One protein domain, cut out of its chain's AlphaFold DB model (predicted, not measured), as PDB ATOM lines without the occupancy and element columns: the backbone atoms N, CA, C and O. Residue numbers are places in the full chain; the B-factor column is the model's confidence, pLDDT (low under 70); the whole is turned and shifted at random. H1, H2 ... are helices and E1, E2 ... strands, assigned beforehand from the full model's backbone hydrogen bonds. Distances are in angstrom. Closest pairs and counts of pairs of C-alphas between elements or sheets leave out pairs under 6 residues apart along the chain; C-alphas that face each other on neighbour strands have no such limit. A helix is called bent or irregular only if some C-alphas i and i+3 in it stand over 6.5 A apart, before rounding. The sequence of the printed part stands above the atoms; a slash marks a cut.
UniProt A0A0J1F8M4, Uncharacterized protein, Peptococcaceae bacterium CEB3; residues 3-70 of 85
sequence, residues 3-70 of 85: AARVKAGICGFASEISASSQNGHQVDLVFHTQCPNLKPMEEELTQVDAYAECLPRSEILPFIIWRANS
ATOM      1  N   ALA A   3     -42.297 -43.809 -26.436       84.62
ATOM      2  CA  ALA A   3     -41.416 -42.759 -25.944       84.62
ATOM      3  C   ALA A   3     -39.990 -42.984 -26.457       84.62
ATOM      4  O   ALA A   3     -39.508 -44.119 -26.497       84.62
ATOM      5  N   ALA A   4     -39.332 -41.902 -26.856       84.81
ATOM      6  CA  ALA A   4     -37.948 -41.875 -27.288       84.81
ATOM      7  C   ALA A   4     -37.186 -40.836 -26.466       84.81
ATOM      8  O   ALA A   4     -37.637 -39.705 -26.290       84.81
ATOM      9  N   ARG A   5     -36.005 -41.219 -25.980       85.31
ATOM     10  CA  ARG A   5     -35.115 -40.324 -25.246       85.31
ATOM     11  C   ARG A   5     -33.900 -40.008 -26.101       85.31
ATOM     12  O   ARG A   5     -33.099 -40.893 -26.397       85.31
ATOM     13  N   VAL A   6     -33.758 -38.745 -26.477       82.94
ATOM     14  CA  VAL A   6     -32.660 -38.244 -27.301       82.94
ATOM     15  C   VAL A   6     -31.643 -37.570 -26.388       82.94
ATOM     16  O   VAL A   6     -31.975 -36.651 -25.645       82.94
ATOM     17  N   LYS A   7     -30.392 -38.035 -26.418       81.38
ATOM     18  CA  LYS A   7     -29.274 -37.403 -25.708       81.38
ATOM     19  C   LYS A   7     -28.440 -36.625 -26.718       81.38
ATOM     20  O   LYS A   7     -27.842 -37.231 -27.605       81.38
ATOM     21  N   ALA A   8     -28.405 -35.304 -26.598       76.00
ATOM     22  CA  ALA A   8     -27.607 -34.473 -27.488       76.00
ATOM     23  C   ALA A   8     -26.130 -34.518 -27.066       76.00
ATOM     24  O   ALA A   8     -25.775 -34.117 -25.959       76.00
ATOM     25  N   GLY A   9     -25.259 -35.015 -27.950       70.00
ATOM     26  CA  GLY A   9     -23.854 -35.286 -27.623       70.00
ATOM     27  C   GLY A   9     -23.013 -34.045 -27.305       70.00
ATOM     28  O   GLY A   9     -22.087 -34.144 -26.510       70.00
ATOM     29  N   ILE A  10     -23.335 -32.882 -27.884       73.50
ATOM     30  CA  ILE A  10     -22.493 -31.680 -27.750       73.50
ATOM     31  C   ILE A  10     -22.870 -30.777 -26.569       73.50
ATOM     32  O   ILE A  10     -22.008 -30.108 -26.012       73.50
ATOM     33  N   CYS A  11     -24.142 -30.763 -26.168       68.50
ATOM     34  CA  CYS A  11     -24.631 -29.947 -25.054       68.50
ATOM     35  C   CYS A  11     -24.995 -30.771 -23.810       68.50
ATOM     36  O   CYS A  11     -25.253 -30.197 -22.759       68.50
ATOM     37  N   GLY A  12     -25.030 -32.106 -23.906       75.44
ATOM     38  CA  GLY A  12     -25.323 -33.004 -22.785       75.44
ATOM     39  C   GLY A  12     -26.786 -33.017 -22.331       75.44
ATOM     40  O   GLY A  12     -27.147 -33.825 -21.475       75.44
ATOM     41  N   PHE A  13     -27.642 -32.169 -22.904       81.88
ATOM     42  CA  PHE A  13     -29.063 -32.120 -22.579       81.88
ATOM     43  C   PHE A  13     -29.805 -33.346 -23.114       81.88
ATOM     44  O   PHE A  13     -29.538 -33.842 -24.217       81.88
ATOM     45  N   ALA A  14     -30.761 -33.824 -22.319       82.81
ATOM     46  CA  ALA A  14     -31.694 -34.853 -22.739       82.81
ATOM     47  C   ALA A  14     -33.023 -34.224 -23.168       82.81
ATOM     48  O   ALA A  14     -33.533 -33.313 -22.509       82.81
ATOM     49  N   SER A  15     -33.585 -34.765 -24.243       85.81
ATOM     50  CA  SER A  15     -34.962 -34.525 -24.650       85.81
ATOM     51  C   SER A  15     -35.739 -35.834 -24.611       85.81
ATOM     52  O   SER A  15     -35.219 -36.894 -24.969       85.81
ATOM     53  N   GLU A  16     -36.979 -35.763 -24.167       87.00
ATOM     54  CA  GLU A  16     -37.920 -36.868 -24.133       87.00
ATOM     55  C   GLU A  16     -39.090 -36.540 -25.052       87.00
ATOM     56  O   GLU A  16     -39.652 -35.448 -25.005       87.00
ATOM     57  N   ILE A  17     -39.401 -37.480 -25.937       87.94
ATOM     58  CA  ILE A  17     -40.418 -37.325 -26.969       87.94
ATOM     59  C   ILE A  17     -41.386 -38.483 -26.816       87.94
ATOM     60  O   ILE A  17     -40.993 -39.641 -26.972       87.94
ATOM     61  N   SER A  18     -42.641 -38.184 -26.510       86.12
ATOM     62  CA  SER A  18     -43.713 -39.171 -26.446       86.12
ATOM     63  C   SER A  18     -44.698 -38.947 -27.580       86.12
ATOM     64  O   SER A  18     -45.102 -37.821 -27.839       86.12
ATOM     65  N   ALA A  19     -45.087 -40.032 -28.244       85.44
ATOM     66  CA  ALA A  19     -46.054 -40.019 -29.329       85.44
ATOM     67  C   ALA A  19     -47.230 -40.952 -29.020       85.44
ATOM     68  O   ALA A  19     -47.059 -42.126 -28.637       85.44
ATOM     69  N   SER A  20     -48.438 -40.441 -29.233       85.62
ATOM     70  CA  SER A  20     -49.680 -41.208 -29.229       85.62
ATOM     71  C   SER A  20     -50.473 -40.939 -30.498       85.62
ATOM     72  O   SER A  20     -50.587 -39.808 -30.942       85.62
ATOM     73  N   SER A  21     -51.038 -41.991 -31.084       83.62
ATOM     74  CA  SER A  21     -51.959 -41.873 -32.210       83.62
ATOM     75  C   SER A  21     -53.188 -42.721 -31.930       83.62
ATOM     76  O   SER A  21     -53.054 -43.866 -31.491       83.62
ATOM     77  N   GLN A  22     -54.367 -42.151 -32.168       77.00
ATOM     78  CA  GLN A  22     -55.637 -42.879 -32.140       77.00
ATOM     79  C   GLN A  22     -56.065 -43.341 -33.536       77.00
ATOM     80  O   GLN A  22     -56.548 -44.459 -33.674       77.00
ATOM     81  N   ASN A  23     -55.841 -42.521 -34.570       74.56
ATOM     82  CA  ASN A  23     -56.448 -42.716 -35.893       74.56
ATOM     83  C   ASN A  23     -55.431 -42.840 -37.042       74.56
ATOM     84  O   ASN A  23     -55.800 -42.670 -38.198       74.56
ATOM     85  N   GLY A  24     -54.146 -43.082 -36.756       69.69
ATOM     86  CA  GLY A  24     -53.101 -43.321 -37.767       69.69
ATOM     87  C   GLY A  24     -52.679 -42.102 -38.602       69.69
ATOM     88  O   GLY A  24     -51.614 -42.134 -39.208       69.69
ATOM     89  N   HIS A  25     -53.474 -41.029 -38.600       70.62
ATOM     90  CA  HIS A  25     -53.211 -39.783 -39.329       70.62
ATOM     91  C   HIS A  25     -52.793 -38.641 -38.396       70.62
ATOM     92  O   HIS A  25     -51.777 -37.994 -38.625       70.62
ATOM     93  N   GLN A  26     -53.534 -38.435 -37.304       79.62
ATOM     94  CA  GLN A  26     -53.156 -37.490 -36.252       79.62
ATOM     95  C   GLN A  26     -52.294 -38.178 -35.196       79.62
ATOM     96  O   GLN A  26     -52.636 -39.258 -34.687       79.62
ATOM     97  N   VAL A  27     -51.167 -37.540 -34.888       83.25
ATOM     98  CA  VAL A  27     -50.253 -37.938 -33.823       83.25
ATOM     99  C   VAL A  27     -50.129 -36.778 -32.852       83.25
ATOM    100  O   VAL A  27     -49.706 -35.684 -33.225       83.25
ATOM    101  N   ASP A  28     -50.479 -37.045 -31.601       85.88
ATOM    102  CA  ASP A  28     -50.236 -36.126 -30.502       85.88
ATOM    103  C   ASP A  28     -48.808 -36.357 -30.009       85.88
ATOM    104  O   ASP A  28     -48.394 -37.499 -29.748       85.88
ATOM    105  N   LEU A  29     -48.049 -35.269 -29.929       84.94
ATOM    106  CA  LEU A  29     -46.654 -35.274 -29.522       84.94
ATOM    107  C   LEU A  29     -46.517 -34.518 -28.208       84.94
ATOM    108  O   LEU A  29     -47.066 -33.437 -28.021       84.94
ATOM    109  N   VAL A  30     -45.756 -35.105 -27.294       85.75
ATOM    110  CA  VAL A  30     -45.324 -34.446 -26.068       85.75
ATOM    111  C   VAL A  30     -43.812 -34.386 -26.117       85.75
ATOM    112  O   VAL A  30     -43.139 -35.420 -26.120       85.75
ATOM    113  N   PHE A  31     -43.289 -33.170 -26.199       85.81
ATOM    114  CA  PHE A  31     -41.865 -32.896 -26.240       85.81
ATOM    115  C   PHE A  31     -41.444 -32.221 -24.939       85.81
ATOM    116  O   PHE A  31     -42.030 -31.223 -24.538       85.81
ATOM    117  N   HIS A  32     -40.417 -32.765 -24.295       85.62
ATOM    118  CA  HIS A  32     -39.781 -32.159 -23.133       85.62
ATOM    119  C   HIS A  32     -38.280 -32.106 -23.355       85.62
ATOM    120  O   HIS A  32     -37.656 -33.108 -23.707       85.62
ATOM    121  N   THR A  33     -37.667 -30.953 -23.128       85.38
ATOM    122  CA  THR A  33     -36.242 -30.744 -23.327       85.38
ATOM    123  C   THR A  33     -35.623 -29.922 -22.212       85.38
ATOM    124  O   THR A  33     -36.163 -28.953 -21.688       85.38
ATOM    125  N   GLN A  34     -34.404 -30.302 -21.856       84.56
ATOM    126  CA  GLN A  34     -33.584 -29.531 -20.929       84.56
ATOM    127  C   GLN A  34     -32.860 -28.367 -21.628       84.56
ATOM    128  O   GLN A  34     -32.253 -27.532 -20.959       84.56
ATOM    129  N   CYS A  35     -32.904 -28.298 -22.965       80.19
ATOM    130  CA  CYS A  35     -32.205 -27.281 -23.740       80.19
ATOM    131  C   CYS A  35     -33.015 -25.969 -23.784       80.19
ATOM    132  O   CYS A  35     -34.117 -25.959 -24.333       80.19
ATOM    133  N   PRO A  36     -32.475 -24.833 -23.302       82.25
ATOM    134  CA  PRO A  36     -33.203 -23.562 -23.280       82.25
ATOM    135  C   PRO A  36     -33.557 -23.046 -24.680       82.25
ATOM    136  O   PRO A  36     -34.551 -22.347 -24.832       82.25
ATOM    137  N   ASN A  37     -32.784 -23.418 -25.703       83.81
ATOM    138  CA  ASN A  37     -33.030 -22.996 -27.083       83.81
ATOM    139  C   ASN A  37     -34.198 -23.745 -27.746       83.81
ATOM    140  O   ASN A  37     -34.803 -23.243 -28.683       83.81
ATOM    141  N   LEU A  38     -34.498 -24.957 -27.272       81.88
ATOM    142  CA  LEU A  38     -35.558 -25.811 -27.811       81.88
ATOM    143  C   LEU A  38     -36.820 -25.785 -26.936       81.88
ATOM    144  O   LEU A  38     -37.815 -26.394 -27.303       81.88
ATOM    145  N   LYS A  39     -36.807 -25.069 -25.804       81.69
ATOM    146  CA  LYS A  39     -37.990 -24.884 -24.949       81.69
ATOM    147  C   LYS A  39     -39.219 -24.326 -25.679       81.69
ATOM    148  O   LYS A  39     -40.298 -24.844 -25.418       81.69
ATOM    149  N   PRO A  40     -39.104 -23.342 -26.595       85.31
ATOM    150  CA  PRO A  40     -40.275 -22.838 -27.322       85.31
ATOM    151  C   PRO A  40     -40.983 -23.932 -28.136       85.31
ATOM    152  O   PRO A  40     -42.196 -23.910 -28.303       85.31
ATOM    153  N   MET A  41     -40.231 -24.942 -28.580       79.19
ATOM    154  CA  MET A  41     -40.769 -26.052 -29.360       79.19
ATOM    155  C   MET A  41     -41.662 -26.989 -28.538       79.19
ATOM    156  O   MET A  41     -42.435 -27.730 -29.134       79.19
ATOM    157  N   GLU A  42     -41.584 -26.973 -27.201       82.06
ATOM    158  CA  GLU A  42     -42.497 -27.755 -26.353       82.06
ATOM    159  C   GLU A  42     -43.949 -27.275 -26.485       82.06
ATOM    160  O   GLU A  42     -44.872 -28.084 -26.425       82.06
ATOM    161  N   GLU A  43     -44.154 -25.973 -26.696       80.00
ATOM    162  CA  GLU A  43     -45.485 -25.367 -26.815       80.00
ATOM    163  C   GLU A  43     -46.016 -25.421 -28.255       80.00
ATOM    164  O   GLU A  43     -47.218 -25.571 -28.476       80.00
ATOM    165  N   GLU A  44     -45.124 -25.342 -29.246       79.50
ATOM    166  CA  GLU A  44     -45.491 -25.321 -30.666       79.50
ATOM    167  C   GLU A  44     -45.803 -26.719 -31.238       79.50
ATOM    168  O   GLU A  44     -46.654 -26.847 -32.121       79.50
ATOM    169  N   LEU A  45     -45.156 -27.782 -30.743       75.25
ATOM    170  CA  LEU A  45     -45.277 -29.151 -31.273       75.25
ATOM    171  C   LEU A  45     -46.208 -30.031 -30.432       75.25
ATOM    172  O   LEU A  45     -45.787 -31.018 -29.832       75.25
ATOM    173  N   THR A  46     -47.494 -29.694 -30.425       79.56
ATOM    174  CA  THR A  46     -48.529 -30.470 -29.717       79.56
ATOM    175  C   THR A  46     -49.199 -31.520 -30.601       79.56
ATOM    176  O   THR A  46     -49.474 -32.632 -30.146       79.56
ATOM    177  N   GLN A  47     -49.430 -31.207 -31.879       81.00
ATOM    178  CA  GLN A  47     -50.101 -32.111 -32.811       81.00
ATOM    179  C   GLN A  47     -49.494 -32.040 -34.210       81.00
ATOM    180  O   GLN A  47     -49.226 -30.960 -34.732       81.00
ATOM    181  N   VAL A  48     -49.295 -33.208 -34.822       81.00
ATOM    182  CA  VAL A  48     -48.691 -33.338 -36.151       81.00
ATOM    183  C   VAL A  48     -49.491 -34.319 -37.008       81.00
ATOM    184  O   VAL A  48     -49.979 -35.345 -36.526       81.00
ATOM    185  N   ASP A  49     -49.622 -34.000 -38.299       80.56
ATOM    186  CA  ASP A  49     -50.130 -34.924 -39.314       80.56
ATOM    187  C   ASP A  49     -48.979 -35.806 -39.813       80.56
ATOM    188  O   ASP A  49     -48.081 -35.353 -40.530       80.56
ATOM    189  N   ALA A  50     -49.003 -37.084 -39.434       75.38
ATOM    190  CA  ALA A  50     -47.952 -38.030 -39.793       75.38
ATOM    191  C   ALA A  50     -47.827 -38.223 -41.310       75.38
ATOM    192  O   ALA A  50     -46.734 -38.495 -41.804       75.38
ATOM    193  N   TYR A  51     -48.920 -38.073 -42.063       74.12
ATOM    194  CA  TYR A  51     -48.895 -38.258 -43.511       74.12
ATOM    195  C   TYR A  51     -48.156 -37.116 -44.213       74.12
ATOM    196  O   TYR A  51     -47.401 -37.351 -45.157       74.12
ATOM    197  N   ALA A  52     -48.339 -35.886 -43.731       74.25
ATOM    198  CA  ALA A  52     -47.670 -34.710 -44.276       74.25
ATOM    199  C   ALA A  52     -46.156 -34.711 -43.998       74.25
ATOM    200  O   ALA A  52     -45.386 -34.285 -44.855       74.25
ATOM    201  N   GLU A  53     -45.736 -35.210 -42.831       75.06
ATOM    202  CA  GLU A  53     -44.328 -35.195 -42.409       75.06
ATOM    203  C   GLU A  53     -43.517 -36.404 -42.896       75.06
ATOM    204  O   GLU A  53     -42.330 -36.276 -43.196       75.06
ATOM    205  N   CYS A  54     -44.120 -37.597 -42.983       69.69
ATOM    206  CA  CYS A  54     -43.398 -38.799 -43.414       69.69
ATOM    207  C   CYS A  54     -43.161 -38.857 -44.929       69.69
ATOM    208  O   CYS A  54     -42.290 -39.609 -45.373       69.69
ATOM    209  N   LEU A  55     -43.915 -38.093 -45.723       67.50
ATOM    210  CA  LEU A  55     -43.731 -38.057 -47.167       67.50
ATOM    211  C   LEU A  55     -42.675 -37.018 -47.556       67.50
ATOM    212  O   LEU A  55     -42.725 -35.870 -47.112       67.50
ATOM    213  N   PRO A  56     -41.709 -37.379 -48.416       57.34
ATOM    214  CA  PRO A  56     -40.699 -36.435 -48.854       57.34
ATOM    215  C   PRO A  56     -41.375 -35.273 -49.587       57.34
ATOM    216  O   PRO A  56     -42.203 -35.468 -50.475       57.34
ATOM    217  N   ARG A  57     -40.979 -34.037 -49.263       50.22
ATOM    218  CA  ARG A  57     -41.506 -32.801 -49.878       50.22
ATOM    219  C   ARG A  57     -41.470 -32.813 -51.418       50.22
ATOM    220  O   ARG A  57     -42.268 -32.125 -52.051       50.22
ATOM    221  N   SER A  58     -40.595 -33.618 -52.025       53.38
ATOM    222  CA  SER A  58     -40.532 -33.855 -53.474       53.38
ATOM    223  C   SER A  58     -41.718 -34.642 -54.053       53.38
ATOM    224  O   SER A  58     -42.012 -34.482 -55.233       53.38
ATOM    225  N   GLU A  59     -42.413 -35.454 -53.256       50.94
ATOM    226  CA  GLU A  59     -43.595 -36.238 -53.661       50.94
ATOM    227  C   GLU A  59     -44.921 -35.542 -53.308       50.94
ATOM    228  O   GLU A  59     -45.979 -35.906 -53.818       50.94
ATOM    229  N   ILE A  60     -44.866 -34.480 -52.498       47.38
ATOM    230  CA  ILE A  60     -46.031 -33.688 -52.071       47.38
ATOM    231  C   ILE A  60     -46.482 -32.692 -53.160       47.38
ATOM    232  O   ILE A  60     -47.679 -32.434 -53.327       47.38
ATOM    233  N   LEU A  61     -45.538 -32.139 -53.932       46.41
ATOM    234  CA  LEU A  61     -45.815 -31.118 -54.950       46.41
ATOM    235  C   LEU A  61     -46.832 -31.541 -56.029       46.41
ATOM    236  O   LEU A  61     -47.723 -30.735 -56.308       46.41
ATOM    237  N   PRO A  62     -46.806 -32.757 -56.613       49.28
ATOM    238  CA  PRO A  62     -47.827 -33.127 -57.595       49.28
ATOM    239  C   PRO A  62     -49.240 -33.251 -56.993       49.28
ATOM    240  O   PRO A  62     -50.216 -33.072 -57.717       49.28
ATOM    241  N   PHE A  63     -49.379 -33.496 -55.682       42.31
ATOM    242  CA  PHE A  63     -50.677 -33.741 -55.039       42.31
ATOM    243  C   PHE A  63     -51.335 -32.464 -54.483       42.31
ATOM    244  O   PHE A  63     -52.541 -32.267 -54.644       42.31
ATOM    245  N   ILE A  64     -50.553 -31.544 -53.899       49.41
ATOM    246  CA  ILE A  64     -51.065 -30.231 -53.456       49.41
ATOM    247  C   ILE A  64     -51.463 -29.368 -54.659       49.41
ATOM    248  O   ILE A  64     -52.504 -28.716 -54.612       49.41
ATOM    249  N   ILE A  65     -50.699 -29.407 -55.760       48.16
ATOM    250  CA  ILE A  65     -51.063 -28.690 -56.992       48.16
ATOM    251  C   ILE A  65     -52.386 -29.228 -57.556       48.16
ATOM    252  O   ILE A  65     -53.217 -28.433 -57.981       48.16
ATOM    253  N   TRP A  66     -52.636 -30.543 -57.511       39.69
ATOM    254  CA  TRP A  66     -53.907 -31.114 -57.972       39.69
ATOM    255  C   TRP A  66     -55.098 -30.697 -57.090       39.69
ATOM    256  O   TRP A  66     -56.130 -30.291 -57.619       39.69
ATOM    257  N   ARG A  67     -54.944 -30.696 -55.756       37.41
ATOM    258  CA  ARG A  67     -56.002 -30.263 -54.818       37.41
ATOM    259  C   ARG A  67     -56.248 -28.746 -54.839       37.41
ATOM    260  O   ARG A  67     -57.360 -28.309 -54.559       37.41
ATOM    261  N   ALA A  68     -55.239 -27.948 -55.189       42.69
ATOM    262  CA  ALA A  68     -55.375 -26.504 -55.371       42.69
ATOM    263  C   ALA A  68     -56.030 -26.124 -56.716       42.69
ATOM    264  O   ALA A  68     -56.634 -25.063 -56.813       42.69
ATOM    265  N   ASN A  69     -55.970 -26.985 -57.742       42.59
ATOM    266  CA  ASN A  69     -56.456 -26.667 -59.094       42.59
ATOM    267  C   ASN A  69     -57.966 -26.872 -59.318       42.59
ATOM    268  O   ASN A  69     -58.465 -26.576 -60.401       42.59
ATOM    269  N   SER A  70     -58.719 -27.356 -58.325       45.25
ATOM    270  CA  SER A  70     -60.192 -27.338 -58.360       45.25
ATOM    271  C   SER A  70     -60.785 -25.974 -57.973       45.25
ATOM    272  O   SER A  70     -61.998 -25.797 -58.030       45.25
TER     273      SER A  70
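What this domain is: This is residues 3 to 70 of the 85 residues of an uncharacterized protein of Peptococcaceae bacterium CEB3 (UniProt A0A0J1F8M4). A strongly twisted sheet of four antiparallel strands makes the body, with the long hairpin of E2 and E3 in its middle, E1 along one edge and the short E4 along the other. The short helix H1 packs beside E3, and beyond E4 and the small helix H2 an arm holding H3 sticks out and adds to the length, with residues 53 to 59 and 61 to 70 standing free. The printed part has 68 residues with three named helices and four named strands, in the order E1 E2 E3 H1 E4 H2 H3, and the sheet's order is E1 - E2 - E3 - E4. The class is mixed, helices and strands; the whole is loose, with a radius of gyration of the C-alphas of 15.7 A, and elongated, spanning 49 by 28 by 18 A.

Where its parts are: In the sheet, E2 is residues 14 to 21, 23.4 A from first to last C-alpha, and E3 is residues 26 to 33, 22.3 A. E1 is residues 3 to 7, 13.3 A, beginning at C-alpha 3 (-41.416, -42.759, -25.944). E4 is residues 47 to 49, 7.1 A. H1 is residues 40 to 44, 6.7 A, and H2 is residues 50 to 54, 5.9 A. H3 is residues 57 to 68, 16.2 A, from C-alpha 57 (-41.506, -32.801, -49.878) to C-alpha 68 (-55.375, -26.504, -55.371). H3 is irregular, but only just: C-alphas 59 and 62 are 6.6 A apart.

How they stand to each other: E1, E2 and E3 form a meander, each strand the antiparallel neighbour of the one before. The hairpin E2 and E3 has directions at 165 degrees, with N 18 and O 30 at 2.8 A, within hydrogen-bond range. In the hairpin E1 and E2, at 159 degrees, N 4 and O 17 are 2.8 A apart, within range. E3 and E4 are antiparallel at 133 degrees, with N 27 and O 48 within range at 3.0 A. H1 is on the sheet, with a height over the sheet of 5.5 A, over none of its strands; the closest C-alphas of E3 and H1 are those of Phe 31 and Glu 42, 5.2 A. H2 only grazes the sheet, with its residues 50 to 51. H3 is not on the sheet, and H2 and H3 are only just apart, their closest C-alphas 8.0 A from each other. In H1 and H2 every O i to N i+4 pair is within hydrogen-bond range; in H3, 4 of 8 are.

The domain as a whole: The two C-alphas farthest apart are those of Gly 12 and Ser 70, 50.1 A. Without the stretches that stand free, the body has 51 residues and spans 35 by 22 by 19 A. The printed part has no cut and no long link. The mean pLDDT of the printed part is 72.8; residue 11, residue 24 and residues 54 to 70 are under 70, and the mean of H3 is 46.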